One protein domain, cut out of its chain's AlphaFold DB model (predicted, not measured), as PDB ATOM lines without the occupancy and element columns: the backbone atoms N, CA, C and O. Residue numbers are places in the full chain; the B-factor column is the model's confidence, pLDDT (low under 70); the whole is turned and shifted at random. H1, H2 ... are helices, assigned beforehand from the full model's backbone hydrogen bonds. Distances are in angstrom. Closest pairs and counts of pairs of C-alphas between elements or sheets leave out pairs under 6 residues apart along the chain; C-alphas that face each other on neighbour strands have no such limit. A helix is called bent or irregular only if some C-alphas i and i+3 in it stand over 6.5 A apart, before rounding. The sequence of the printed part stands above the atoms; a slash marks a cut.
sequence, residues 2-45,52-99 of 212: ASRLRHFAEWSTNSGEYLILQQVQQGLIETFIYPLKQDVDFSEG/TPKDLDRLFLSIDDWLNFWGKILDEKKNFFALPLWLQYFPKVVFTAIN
ATOM      1  N   ALA A   2      14.797  -8.622 -11.457       82.81
ATOM      2  CA  ALA A   2      14.920  -8.664 -12.926       82.81
ATOM      3  C   ALA A   2      13.679  -8.163 -13.689       82.81
ATOM      4  O   ALA A   2      13.798  -7.312 -14.564       82.81
ATOM      5  N   SER A   3      12.477  -8.606 -13.298       86.50
ATOM      6  CA  SER A   3      11.231  -8.101 -13.895       86.50
ATOM      7  C   SER A   3      11.079  -6.587 -13.705       86.50
ATOM      8  O   SER A   3      10.834  -5.878 -14.673       86.50
ATOM      9  N   ARG A   4      11.312  -6.054 -12.496       89.38
ATOM     10  CA  ARG A   4      11.248  -4.601 -12.243       89.38
ATOM     11  C   ARG A   4      12.254  -3.828 -13.093       89.38
ATOM     12  O   ARG A   4      11.889  -2.810 -13.659       89.38
ATOM     13  N   LEU A   5      13.483  -4.331 -13.214       91.25
ATOM     14  CA  LEU A   5      14.532  -3.692 -14.008       91.25
ATOM     15  C   LEU A   5      14.175  -3.660 -15.499       91.25
ATOM     16  O   LEU A   5      14.319  -2.622 -16.132       91.25
ATOM     17  N   ARG A   6      13.637  -4.763 -16.038       92.50
ATOM     18  CA  ARG A   6      13.129  -4.823 -17.414       92.50
ATOM     19  C   ARG A   6      12.017  -3.802 -17.651       92.50
ATOM     20  O   ARG A   6      12.066  -3.090 -18.645       92.50
ATOM     21  N   HIS A   7      11.019  -3.751 -16.766       92.88
ATOM     22  CA  HIS A   7       9.907  -2.803 -16.896       92.88
ATOM     23  C   HIS A   7      10.398  -1.361 -16.786       92.88
ATOM     24  O   HIS A   7      10.000  -0.523 -17.584       92.88
ATOM     25  N   PHE A   8      11.301  -1.090 -15.842       93.38
ATOM     26  CA  PHE A   8      11.922   0.218 -15.691       93.38
ATOM     27  C   PHE A   8      12.655   0.639 -16.963       93.38
ATOM     28  O   PHE A   8      12.461   1.761 -17.409       93.38
ATOM     29  N   ALA A   9      13.455  -0.242 -17.559       92.81
ATOM     30  CA  ALA A   9      14.217   0.044 -18.773       92.81
ATOM     31  C   ALA A   9      13.403  -0.087 -20.075       92.81
ATOM     32  O   ALA A   9      13.953   0.116 -21.152       92.81
ATOM     33  N   GLU A  10      12.115  -0.438 -19.985       93.75
ATOM     34  CA  GLU A  10      11.201  -0.620 -21.123       93.75
ATOM     35  C   GLU A  10      11.697  -1.644 -22.160       93.75
ATOM     36  O   GLU A  10      11.390  -1.585 -23.351       93.75
ATOM     37  N   TRP A  11      12.456  -2.642 -21.705       94.00
ATOM     38  CA  TRP A  11      13.031  -3.650 -22.585       94.00
ATOM     39  C   TRP A  11      11.997  -4.673 -23.065       94.00
ATOM     40  O   TRP A  11      11.260  -5.296 -22.283       94.00
ATOM     41  N   SER A  12      11.991  -4.913 -24.379       92.56
ATOM     42  CA  SER A  12      11.214  -5.993 -24.987       92.56
ATOM     43  C   SER A  12      11.799  -7.360 -24.618       92.56
ATOM     44  O   SER A  12      12.981  -7.481 -24.288       92.56
ATOM     45  N   THR A  13      10.987  -8.419 -24.708       90.62
ATOM     46  CA  THR A  13      11.435  -9.798 -24.430       90.62
ATOM     47  C   THR A  13      12.556 -10.276 -25.349       90.62
ATOM     48  O   THR A  13      13.251 -11.221 -25.001       90.62
ATOM     49  N   ASN A  14      12.718  -9.638 -26.507       91.38
ATOM     50  CA  ASN A  14      13.679 -10.033 -27.532       91.38
ATOM     51  C   ASN A  14      14.843  -9.036 -27.649       91.38
ATOM     52  O   ASN A  14      15.666  -9.162 -28.550       91.38
ATOM     53  N   SER A  15      14.900  -8.024 -26.777       93.25
ATOM     54  CA  SER A  15      16.012  -7.071 -26.742       93.25
ATOM     55  C   SER A  15      17.293  -7.747 -26.252       93.25
ATOM     56  O   SER A  15      17.255  -8.612 -25.372       93.25
ATOM     57  N   GLY A  16      18.440  -7.348 -26.810       92.19
ATOM     58  CA  GLY A  16      19.734  -7.915 -26.425       92.19
ATOM     59  C   GLY A  16      20.036  -7.693 -24.943       92.19
ATOM     60  O   GLY A  16      20.528  -8.588 -24.262       92.19
ATOM     61  N   GLU A  17      19.660  -6.532 -24.416       93.00
ATOM     62  CA  GLU A  17      19.816  -6.149 -23.018       93.00
ATOM     63  C   GLU A  17      19.027  -7.070 -22.083       93.00
ATOM     64  O   GLU A  17      19.559  -7.539 -21.072       93.00
ATOM     65  N   TYR A  18      17.776  -7.385 -22.436       93.69
ATOM     66  CA  TYR A  18      16.960  -8.296 -21.640       93.69
ATOM     67  C   TYR A  18      17.469  -9.737 -21.700       93.69
ATOM     68  O   TYR A  18      17.494 -10.410 -20.670       93.69
ATOM     69  N   LEU A  19      17.941 -10.200 -22.860       94.00
ATOM     70  CA  LEU A  19      18.557 -11.523 -22.978       94.00
ATOM     71  C   LEU A  19      19.811 -11.629 -22.099       94.00
ATOM     72  O   LEU A  19      19.981 -12.624 -21.395       94.00
ATOM     73  N   ILE A  20      20.655 -10.590 -22.059       94.50
ATOM     74  CA  ILE A  20      21.811 -10.550 -21.151       94.50
ATOM     75  C   ILE A  20      21.344 -10.566 -19.689       94.50
ATOM     76  O   ILE A  20      21.904 -11.311 -18.888       94.50
ATOM     77  N   LEU A  21      20.300  -9.811 -19.325       94.62
ATOM     78  CA  LEU A  21      19.727  -9.858 -17.974       94.62
ATOM     79  C   LEU A  21      19.255 -11.272 -17.596       94.62
ATOM     80  O   LEU A  21      19.466 -11.699 -16.461       94.62
ATOM     81  N   GLN A  22      18.662 -12.016 -18.533       93.38
ATOM     82  CA  GLN A  22      18.270 -13.409 -18.306       93.38
ATOM     83  C   GLN A  22      19.481 -14.322 -18.098       93.38
ATOM     84  O   GLN A  22      19.454 -15.146 -17.190       93.38
ATOM     85  N   GLN A  23      20.561 -14.146 -18.867       94.06
ATOM     86  CA  GLN A  23      21.809 -14.893 -18.654       94.06
ATOM     87  C   GLN A  23      22.436 -14.579 -17.289       94.06
ATOM     88  O   GLN A  23      22.896 -15.476 -16.586       94.06
ATOM     89  N   VAL A  24      22.400 -13.311 -16.870       94.75
ATOM     90  CA  VAL A  24      22.855 -12.899 -15.536       94.75
ATOM     91  C   VAL A  24      22.012 -13.560 -14.440       94.75
ATOM     92  O   VAL A  24      22.560 -14.082 -13.470       94.75
ATOM     93  N   GLN A  25      20.686 -13.579 -14.601       91.88
ATOM     94  CA  GLN A  25      19.777 -14.255 -13.675       91.88
ATOM     95  C   GLN A  25      20.041 -15.765 -13.621       91.88
ATOM     96  O   GLN A  25      20.040 -16.341 -12.533       91.88
ATOM     97  N   GLN A  26      20.280 -16.399 -14.767       91.50
ATOM     98  CA  GLN A  26      20.581 -17.823 -14.846       91.50
ATOM     99  C   GLN A  26      21.882 -18.161 -14.104       91.50
ATOM    100  O   GLN A  26      21.893 -19.082 -13.293       91.50
ATOM    101  N   GLY A  27      22.935 -17.354 -14.279       91.19
ATOM    102  CA  GLY A  27      24.190 -17.523 -13.542       91.19
ATOM    103  C   GLY A  27      24.022 -17.407 -12.021       91.19
ATOM    104  O   GLY A  27      24.651 -18.155 -11.274       91.19
ATOM    105  N   LEU A  28      23.130 -16.531 -11.545       90.06
ATOM    106  CA  LEU A  28      22.775 -16.455 -10.122       90.06
ATOM    107  C   LEU A  28      22.086 -17.748  -9.658       90.06
ATOM    108  O   LEU A  28      22.475 -18.317  -8.642       90.06
ATOM    109  N   ILE A  29      21.098 -18.244 -10.409       88.25
ATOM    110  CA  ILE A  29      20.390 -19.494 -10.081       88.25
ATOM    111  C   ILE A  29      21.372 -20.673 -10.011       88.25
ATOM    112  O   ILE A  29      21.347 -21.438  -9.049       88.25
ATOM    113  N   GLU A  30      22.272 -20.790 -10.983       88.75
ATOM    114  CA  GLU A  30      23.302 -21.833 -11.014       88.75
ATOM    115  C   GLU A  30      24.270 -21.745  -9.837       88.75
ATOM    116  O   GLU A  30      24.699 -22.770  -9.318       88.75
ATOM    117  N   THR A  31      24.592 -20.529  -9.395       89.19
ATOM    118  CA  THR A  31      25.562 -20.312  -8.319       89.19
ATOM    119  C   THR A  31      24.958 -20.553  -6.935       89.19
ATOM    120  O   THR A  31      25.615 -21.141  -6.083       89.19
ATOM    121  N   PHE A  32      23.725 -20.097  -6.695       86.88
ATOM    122  CA  PHE A  32      23.139 -20.069  -5.347       86.88
ATOM    123  C   PHE A  32      22.013 -21.084  -5.128       86.88
ATOM    124  O   PHE A  32      21.760 -21.457  -3.989       86.88
ATOM    125  N   ILE A  33      21.311 -21.517  -6.180       84.38
ATOM    126  CA  ILE A  33      20.092 -22.335  -6.049       84.38
ATOM    127  C   ILE A  33      20.337 -23.788  -6.450       84.38
ATOM    128  O   ILE A  33      19.845 -24.700  -5.793       84.38
ATOM    129  N   TYR A  34      21.078 -24.041  -7.530       83.94
ATOM    130  CA  TYR A  34      21.336 -25.414  -7.984       83.94
ATOM    131  C   TYR A  34      22.137 -26.269  -6.996       83.94
ATOM    132  O   TYR A  34      21.744 -27.424  -6.826       83.94
ATOM    133  N   PRO A  35      23.175 -25.756  -6.305       82.75
ATOM    134  CA  PRO A  35      23.897 -26.551  -5.315       82.75
ATOM    135  C   PRO A  35      22.983 -27.056  -4.192       82.75
ATOM    136  O   PRO A  35      23.075 -28.213  -3.808       82.75
ATOM    137  N   LEU A  36      22.016 -26.238  -3.758       75.38
ATOM    138  CA  LEU A  36      21.051 -26.624  -2.723       75.38
ATOM    139  C   LEU A  36      20.160 -27.796  -3.151       75.38
ATOM    140  O   LEU A  36      19.782 -28.612  -2.321       75.38
ATOM    141  N   LYS A  37      19.840 -27.904  -4.448       69.00
ATOM    142  CA  LYS A  37      18.981 -28.967  -4.996       69.00
ATOM    143  C   LYS A  37      19.689 -30.310  -5.152       69.00
ATOM    144  O   LYS A  37      19.007 -31.328  -5.226       69.00
ATOM    145  N   GLN A  38      21.018 -30.317  -5.261       64.56
ATOM    146  CA  GLN A  38      21.797 -31.553  -5.406       64.56
ATOM    147  C   GLN A  38      21.899 -32.318  -4.083       64.56
ATOM    148  O   GLN A  38      21.940 -33.543  -4.100       64.56
ATOM    149  N   ASP A  39      21.837 -31.601  -2.960       58.84
ATOM    150  CA  ASP A  39      21.927 -32.159  -1.607       58.84
ATOM    151  C   ASP A  39      20.548 -32.506  -1.001       58.84
ATOM    152  O   ASP A  39      20.423 -32.714   0.211       58.84
ATOM    153  N   VAL A  40      19.485 -32.540  -1.816       60.69
ATOM    154  CA  VAL A  40      18.139 -32.935  -1.376       60.69
ATOM    155  C   VAL A  40      17.968 -34.437  -1.557       60.69
ATOM    156  O   VAL A  40      17.762 -34.927  -2.669       60.69
ATOM    157  N   ASP A  41      17.978 -35.166  -0.443       62.22
ATOM    158  CA  ASP A  41      17.519 -36.549  -0.425       62.22
ATOM    159  C   ASP A  41      16.009 -36.581  -0.693       62.22
ATOM    160  O   ASP A  41      15.199 -36.039   0.067       62.22
ATOM    161  N   PHE A  42      15.609 -37.241  -1.774       61.81
ATOM    162  CA  PHE A  42      14.204 -37.540  -2.034       61.81
ATOM    163  C   PHE A  42      13.790 -38.785  -1.245       61.81
ATOM    164  O   PHE A  42      14.599 -39.684  -0.992       61.81
ATOM    165  N   SER A  43      12.533 -38.847  -0.809       58.47
ATOM    166  CA  SER A  43      11.967 -40.089  -0.276       58.47
ATOM    167  C   SER A  43      11.998 -41.185  -1.351       58.47
ATOM    168  O   SER A  43      11.731 -40.925  -2.528       58.47
ATOM    169  N   GLU A  44      12.355 -42.415  -0.963       54.56
ATOM    170  CA  GLU A  44      12.153 -43.595  -1.812       54.56
ATOM    171  C   GLU A  44      10.644 -43.863  -1.881       54.56
ATOM    172  O   GLU A  44      10.086 -44.587  -1.062       54.56
ATOM    173  N   GLY A  45       9.959 -43.188  -2.803       52.53
ATOM    174  CA  GLY A  45       8.554 -43.445  -3.109       52.53
ATOM    175  C   GLY A  45       8.421 -44.591  -4.109       52.53
ATOM    176  O   GLY A  45       9.160 -44.637  -5.097       52.53
ATOM    177  N   THR A  52       8.498 -36.508  -2.806       53.59
ATOM    178  CA  THR A  52       8.554 -35.337  -1.932       53.59
ATOM    179  C   THR A  52       9.972 -35.167  -1.367       53.59
ATOM    180  O   THR A  52      10.572 -36.139  -0.897       53.59
ATOM    181  N   PRO A  53      10.557 -33.957  -1.436       59.03
ATOM    182  CA  PRO A  53      11.810 -33.623  -0.755       59.03
ATOM    183  C   PRO A  53      11.725 -33.956   0.739       59.03
ATOM    184  O   PRO A  53      10.776 -33.524   1.393       59.03
ATOM    185  N   LYS A  54      12.696 -34.702   1.293       59.19
ATOM    186  CA  LYS A  54      12.702 -35.034   2.734       59.19
ATOM    187  C   LYS A  54      12.889 -33.805   3.624       59.19
ATOM    188  O   LYS A  54      12.440 -33.811   4.764       59.19
ATOM    189  N   ASP A  55      13.545 -32.776   3.097       60.94
ATOM    190  CA  ASP A  55      13.818 -31.522   3.786       60.94
ATOM    191  C   ASP A  55      13.415 -30.350   2.879       60.94
ATOM    192  O   ASP A  55      14.108 -30.006   1.919       60.94
ATOM    193  N   LEU A  56      12.234 -29.786   3.145       60.00
ATOM    194  CA  LEU A  56      11.686 -28.654   2.396       60.00
ATOM    195  C   LEU A  56      12.481 -27.365   2.650       60.00
ATOM    196  O   LEU A  56      12.502 -26.503   1.772       60.00
ATOM    197  N   ASP A  57      13.163 -27.241   3.793       59.38
ATOM    198  CA  ASP A  57      13.919 -26.037   4.148       59.38
ATOM    199  C   ASP A  57      15.170 -25.889   3.270       59.38
ATOM    200  O   ASP A  57      15.533 -24.774   2.902       59.38
ATOM    201  N   ARG A  58      15.749 -27.003   2.796       60.78
ATOM    202  CA  ARG A  58      16.853 -27.005   1.812       60.78
ATOM    203  C   ARG A  58      16.471 -26.482   0.427       60.78
ATOM    204  O   ARG A  58      17.349 -26.214  -0.388       60.78
ATOM    205  N   LEU A  59      15.181 -26.321   0.126       63.31
ATOM    206  CA  LEU A  59      14.739 -25.686  -1.123       63.31
ATOM    207  C   LEU A  59      14.825 -24.157  -1.060       63.31
ATOM    208  O   LEU A  59      14.728 -23.498  -2.101       63.31
ATOM    209  N   PHE A  60      14.995 -23.598   0.140       74.12
ATOM    210  CA  PHE A  60      15.081 -22.169   0.377       74.12
ATOM    211  C   PHE A  60      16.514 -21.780   0.725       74.12
ATOM    212  O   PHE A  60      17.193 -22.405   1.528       74.12
ATOM    213  N   LEU A  61      16.978 -20.704   0.100       82.12
ATOM    214  CA  LEU A  61      18.292 -20.147   0.372       82.12
ATOM    215  C   LEU A  61      18.227 -19.317   1.661       82.12
ATOM    216  O   LEU A  61      17.607 -18.248   1.673       82.12
ATOM    217  N   SER A  62      18.867 -19.794   2.729       86.12
ATOM    218  CA  SER A  62      18.994 -19.031   3.972       86.12
ATOM    219  C   SER A  62      19.977 -17.859   3.818       86.12
ATOM    220  O   SER A  62      20.777 -17.803   2.879       86.12
ATOM    221  N   ILE A  63      19.933 -16.901   4.752       88.56
ATOM    222  CA  ILE A  63      20.898 -15.791   4.767       88.56
ATOM    223  C   ILE A  63      22.328 -16.287   5.018       88.56
ATOM    224  O   ILE A  63      23.262 -15.764   4.413       88.56
ATOM    225  N   ASP A  64      22.497 -17.315   5.848       88.44
ATOM    226  CA  ASP A  64      23.804 -17.895   6.154       88.44
ATOM    227  C   ASP A  64      24.379 -18.616   4.931       88.44
ATOM    228  O   ASP A  64      25.543 -18.412   4.585       88.44
ATOM    229  N   ASP A  65      23.555 -19.374   4.202       87.62
ATOM    230  CA  ASP A  65      23.963 -20.007   2.942       87.62
ATOM    231  C   ASP A  65      24.350 -18.962   1.899       87.62
ATOM    232  O   ASP A  65      25.400 -19.066   1.264       87.62
ATOM    233  N   TRP A  66      23.538 -17.912   1.755       89.69
ATOM    234  CA  TRP A  66      23.835 -16.791   0.868       89.69
ATOM    235  C   TRP A  66      25.194 -16.162   1.190       89.69
ATOM    236  O   TRP A  66      26.017 -15.989   0.288       89.69
ATOM    237  N   LEU A  67      25.461 -15.866   2.466       91.00
ATOM    238  CA  LEU A  67      26.736 -15.306   2.912       91.00
ATOM    239  C   LEU A  67      27.898 -16.283   2.693       91.00
ATOM    240  O   LEU A  67      28.960 -15.855   2.244       91.00
ATOM    241  N   ASN A  68      27.700 -17.583   2.918       90.06
ATOM    242  CA  ASN A  68      28.703 -18.616   2.655       90.06
ATOM    243  C   ASN A  68      29.062 -18.708   1.164       90.06
ATOM    244  O   ASN A  68      30.242 -18.776   0.813       90.06
ATOM    245  N   PHE A  69      28.071 -18.683   0.268       91.06
ATOM    246  CA  PHE A  69      28.316 -18.657  -1.176       91.06
ATOM    247  C   PHE A  69      29.049 -17.384  -1.597       91.06
ATOM    248  O   PHE A  69      30.028 -17.468  -2.339       91.06
ATOM    249  N   TRP A  70      28.639 -16.214  -1.096       92.00
ATOM    250  CA  TRP A  70      29.360 -14.966  -1.357       92.00
ATOM    251  C   TRP A  70      30.789 -14.996  -0.831       92.00
ATOM    252  O   TRP A  70      31.689 -14.559  -1.546       92.00
ATOM    253  N   GLY A  71      31.008 -15.574   0.351       90.31
ATOM    254  CA  GLY A  71      32.333 -15.837   0.900       90.31
ATOM    255  C   GLY A  71      33.193 -16.599  -0.100       90.31
ATOM    256  O   GLY A  71      34.232 -16.093  -0.500       90.31
ATOM    257  N   LYS A  72      32.711 -17.739  -0.610       90.19
ATOM    258  CA  LYS A  72      33.424 -18.556  -1.614       90.19
ATOM    259  C   LYS A  72      33.662 -17.834  -2.947       90.19
ATOM    260  O   LYS A  72      34.703 -18.019  -3.564       90.19
ATOM    261  N   ILE A  73      32.699 -17.041  -3.425       89.88
ATOM    262  CA  ILE A  73      32.821 -16.308  -4.701       89.88
ATOM    263  C   ILE A  73      33.882 -15.213  -4.607       89.88
ATOM    264  O   ILE A  73      34.610 -14.972  -5.573       89.88
ATOM    265  N   LEU A  74      33.914 -14.514  -3.473       89.62
ATOM    266  CA  LEU A  74      34.800 -13.379  -3.240       89.62
ATOM    267  C   LEU A  74      36.158 -13.806  -2.672       89.62
ATOM    268  O   LEU A  74      37.096 -13.008  -2.727       89.62
ATOM    269  N   ASP A  75      36.273 -15.040  -2.177       85.56
ATOM    270  CA  ASP A  75      37.505 -15.570  -1.607       85.56
ATOM    271  C   ASP A  75      38.657 -15.496  -2.612       85.56
ATOM    272  O   ASP A  75      38.518 -15.812  -3.794       85.56
ATOM    273  N   GLU A  76      39.795 -14.988  -2.145       76.00
ATOM    274  CA  GLU A  76      41.021 -14.741  -2.920       76.00
ATOM    275  C   GLU A  76      40.888 -13.807  -4.152       76.00
ATOM    276  O   GLU A  76      41.895 -13.422  -4.766       76.00
ATOM    277  N   LYS A  77      39.682 -13.347  -4.513       80.56
ATOM    278  CA  LYS A  77      39.452 -12.466  -5.667       80.56
ATOM    279  C   LYS A  77      39.811 -11.025  -5.320       80.56
ATOM    280  O   LYS A  77      39.067 -10.292  -4.674       80.56
ATOM    281  N   LYS A  78      40.961 -10.561  -5.816       75.06
ATOM    282  CA  LYS A  78      41.406  -9.166  -5.619       75.06
ATOM    283  C   LYS A  78      40.922  -8.194  -6.692       75.06
ATOM    284  O   LYS A  78      40.960  -6.983  -6.455       75.06
ATOM    285  N   ASN A  79      40.495  -8.702  -7.849       83.38
ATOM    286  CA  ASN A  79      40.099  -7.908  -9.006       83.38
ATOM    287  C   ASN A  79      38.679  -8.271  -9.481       83.38
ATOM    288  O   ASN A  79      38.182  -9.372  -9.257       83.38
ATOM    289  N   PHE A  80      38.027  -7.320 -10.150       87.25
ATOM    290  CA  PHE A  80      36.665  -7.494 -10.658       87.25
ATOM    291  C   PHE A  80      36.589  -8.522 -11.804       87.25
ATOM    292  O   PHE A  80      35.602  -9.233 -11.943       87.25
ATOM    293  N   PHE A  81      37.653  -8.635 -12.604       88.44
ATOM    294  CA  PHE A  81      37.706  -9.518 -13.775       88.44
ATOM    295  C   PHE A  81      37.871 -11.007 -13.437       88.44
ATOM    296  O   PHE A  81      37.659 -11.851 -14.301       88.44
ATOM    297  N   ALA A  82      38.234 -11.347 -12.200       90.19
ATOM    298  CA  ALA A  82      38.304 -12.727 -11.730       90.19
ATOM    299  C   ALA A  82      36.966 -13.230 -11.164       90.19
ATOM    300  O   ALA A  82      36.874 -14.402 -10.789       90.19
ATOM    301  N   LEU A  83      35.943 -12.371 -11.083       92.25
ATOM    302  CA  LEU A  83      34.596 -12.758 -10.670       92.25
ATOM    303  C   LEU A  83      33.907 -13.606 -11.755       92.25
ATOM    304  O   LEU A  83      34.280 -13.516 -12.927       92.25
ATOM    305  N   PRO A  84      32.881 -14.402 -11.410       93.12
ATOM    306  CA  PRO A  84      32.070 -15.109 -12.396       93.12
ATOM    307  C   PRO A  84      31.528 -14.173 -13.481       93.12
ATOM    308  O   PRO A  84      31.180 -13.023 -13.207       93.12
ATOM    309  N   LEU A  85      31.419 -14.674 -14.713       92.88
ATOM    310  CA  LEU A  85      31.048 -13.859 -15.872       92.88
ATOM    311  C   LEU A  85      29.714 -13.128 -15.666       92.88
ATOM    312  O   LEU A  85      29.621 -11.930 -15.922       92.88
ATOM    313  N   TRP A  86      28.704 -13.818 -15.128       94.38
ATOM    314  CA  TRP A  86      27.397 -13.224 -14.836       94.38
ATOM    315  C   TRP A  86      27.509 -12.000 -13.912       94.38
ATOM    316  O   TRP A  86      26.833 -10.995 -14.128       94.38
ATOM    317  N   LEU A  87      28.420 -12.043 -12.936       93.88
ATOM    318  CA  LEU A  87      28.641 -10.964 -11.980       93.88
ATOM    319  C   LEU A  87      29.420  -9.800 -12.599       93.88
ATOM    320  O   LEU A  87      29.206  -8.649 -12.224       93.88
ATOM    321  N   GLN A  88      30.273 -10.076 -13.589       94.25
ATOM    322  CA  GLN A  88      30.940  -9.034 -14.370       94.25
ATOM    323  C   GLN A  88      29.960  -8.262 -15.263       94.25
ATOM    324  O   GLN A  88      30.085  -7.047 -15.413       94.25
ATOM    325  N   TYR A  89      28.975  -8.955 -15.842       94.69
ATOM    326  CA  TYR A  89      27.958  -8.341 -16.699       94.69
ATOM    327  C   TYR A  89      26.844  -7.649 -15.920       94.69
ATOM    328  O   TYR A  89      26.254  -6.698 -16.431       94.69
ATOM    329  N   PHE A  90      26.567  -8.071 -14.687       95.31
ATOM    330  CA  PHE A  90      25.492  -7.496 -13.887       95.31
ATOM    331  C   PHE A  90      25.554  -5.959 -13.745       95.31
ATOM    332  O   PHE A  90      24.565  -5.316 -14.102       95.31
ATOM    333  N   PRO A  91      26.674  -5.318 -13.340       95.31
ATOM    334  CA  PRO A  91      26.723  -3.856 -13.274       95.31
ATOM    335  C   PRO A  91      26.564  -3.190 -14.638       95.31
ATOM    336  O   PRO A  91      26.043  -2.082 -14.703       95.31
ATOM    337  N   LYS A  92      26.971  -3.848 -15.732       95.44
ATOM    338  CA  LYS A  92      26.769  -3.328 -17.089       95.44
ATOM    339  C   LYS A  92      25.292  -3.280 -17.447       95.44
ATOM    340  O   LYS A  92      24.821  -2.262 -17.932       95.44
ATOM    341  N   VAL A  93      24.560  -4.355 -17.162       95.75
ATOM    342  CA  VAL A  93      23.113  -4.426 -17.397       95.75
ATOM    343  C   VAL A  93      22.382  -3.371 -16.569       95.75
ATOM    344  O   VAL A  93      21.541  -2.655 -17.105       95.75
ATOM    345  N   VAL A  94      22.724  -3.230 -15.285       95.88
ATOM    346  CA  VAL A  94      22.104  -2.210 -14.426       95.88
ATOM    347  C   VAL A  94      22.440  -0.803 -14.922       95.88
ATOM    348  O   VAL A  94      21.540   0.019 -15.045       95.88
ATOM    349  N   PHE A  95      23.694  -0.532 -15.285       97.00
ATOM    350  CA  PHE A  95      24.093   0.755 -15.849       97.00
ATOM    351  C   PHE A  95      23.291   1.105 -17.108       97.00
ATOM    352  O   PHE A  95      22.740   2.199 -17.194       97.00
ATOM    353  N   THR A  96      23.181   0.172 -18.057       96.06
ATOM    354  CA  THR A  96      22.402   0.368 -19.289       96.06
ATOM    355  C   THR A  96      20.921   0.589 -18.994       96.06
ATOM    356  O   THR A  96      20.290   1.405 -19.655       96.06
ATOM    357  N   ALA A  97      20.362  -0.093 -17.990       96.00
ATOM    358  CA  ALA A  97      18.979   0.124 -17.577       96.00
ATOM    359  C   ALA A  97      18.745   1.537 -17.013       96.00
ATOM    360  O   ALA A  97      17.677   2.104 -17.229       96.00
ATOM    361  N   ILE A  98      19.721   2.093 -16.282       96.50
ATOM    362  CA  ILE A  98      19.635   3.431 -15.675       96.50
ATOM    363  C   ILE A  98      19.866   4.536 -16.712       96.50
ATOM    364  O   ILE A  98      19.088   5.484 -16.761       96.50
ATOM    365  N   ASN A  99      20.900   4.406 -17.547       96.25
ATOM    366  CA  ASN A  99      21.256   5.359 -18.603       96.25
ATOM    367  C   ASN A  99      20.296   5.241 -19.805       96.25
ATOM    368  O   ASN A  99      20.684   4.852 -20.911       96.25
TER     369      ASN A  99
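What this domain is: This is residues 2 to 45 and 52 to 99 of the 212 residues of an uncharacterized protein of Lygus hesperus (UniProt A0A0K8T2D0). The long helix H2 is a spine, with H1 and H5 packed on it and H4 crosswise at its last residues; H3 and the loops beside the cut extend the flat shape as an arm. The 92 printed residues hold five named helices, H1 to H5, and no named strand: all helix, loose, radius of gyration of the C-alphas 16.3 A, spans 50 by 35 by 18 A.

Where its parts are: H1, residues 2 to 8, begins at C-alpha 2 (14.920, -8.664, -12.926). H2, 16 to 32, is 24.6 A long; H3 is 34 to 38; H4, 63 to 74, is 16.2 A. H5, 85 to 98, 20.7 A, ends at C-alpha 98 (19.635, 3.431, -15.675); it is only just irregular, C-alphas 88 and 91 being 6.8 A apart.

How they stand to each other: H2 is the hub. The helix packing is part aligned, at shallow tilts, and part crossed. H1 and H2, a helical hairpin, touch through residues 18 to 25 of H2 alone, closest C-alphas Arg 6 and Tyr 18, 6.7 A, at a shallow tilt of 27 degrees. H5 touches H2, closest C-alphas Val 24 and Trp 86, 4.6 A, opposite ways at a steep tilt of 43 degrees. H5 touches H1 with residues 94 to 97 alone, closest C-alphas Leu 5 and Ala 97, 6.9 A. H4, with residues 66 to 69 alone, only just touches residues 31 to 32 of H2, 3 pairs of C-alphas within 8 A, closest Phe 32 and Phe 69, 6.8 A. H2 and H3 meet only through their link. Every O i to N i+4 pair is within hydrogen-bond range in H1, H2, H3 and H4, and 8 of 10 in H5.

The domain as a whole: C-alphas Gly 45 and Asn 99 are farthest apart, 52.8 A. Residues 46 to 51 are not printed; C-alphas 45 and 52 are 8.2 A apart across the cut. Of the links printed whole, none is long. Residues 37 to 45 and 52 to 59 have pLDDT under 70.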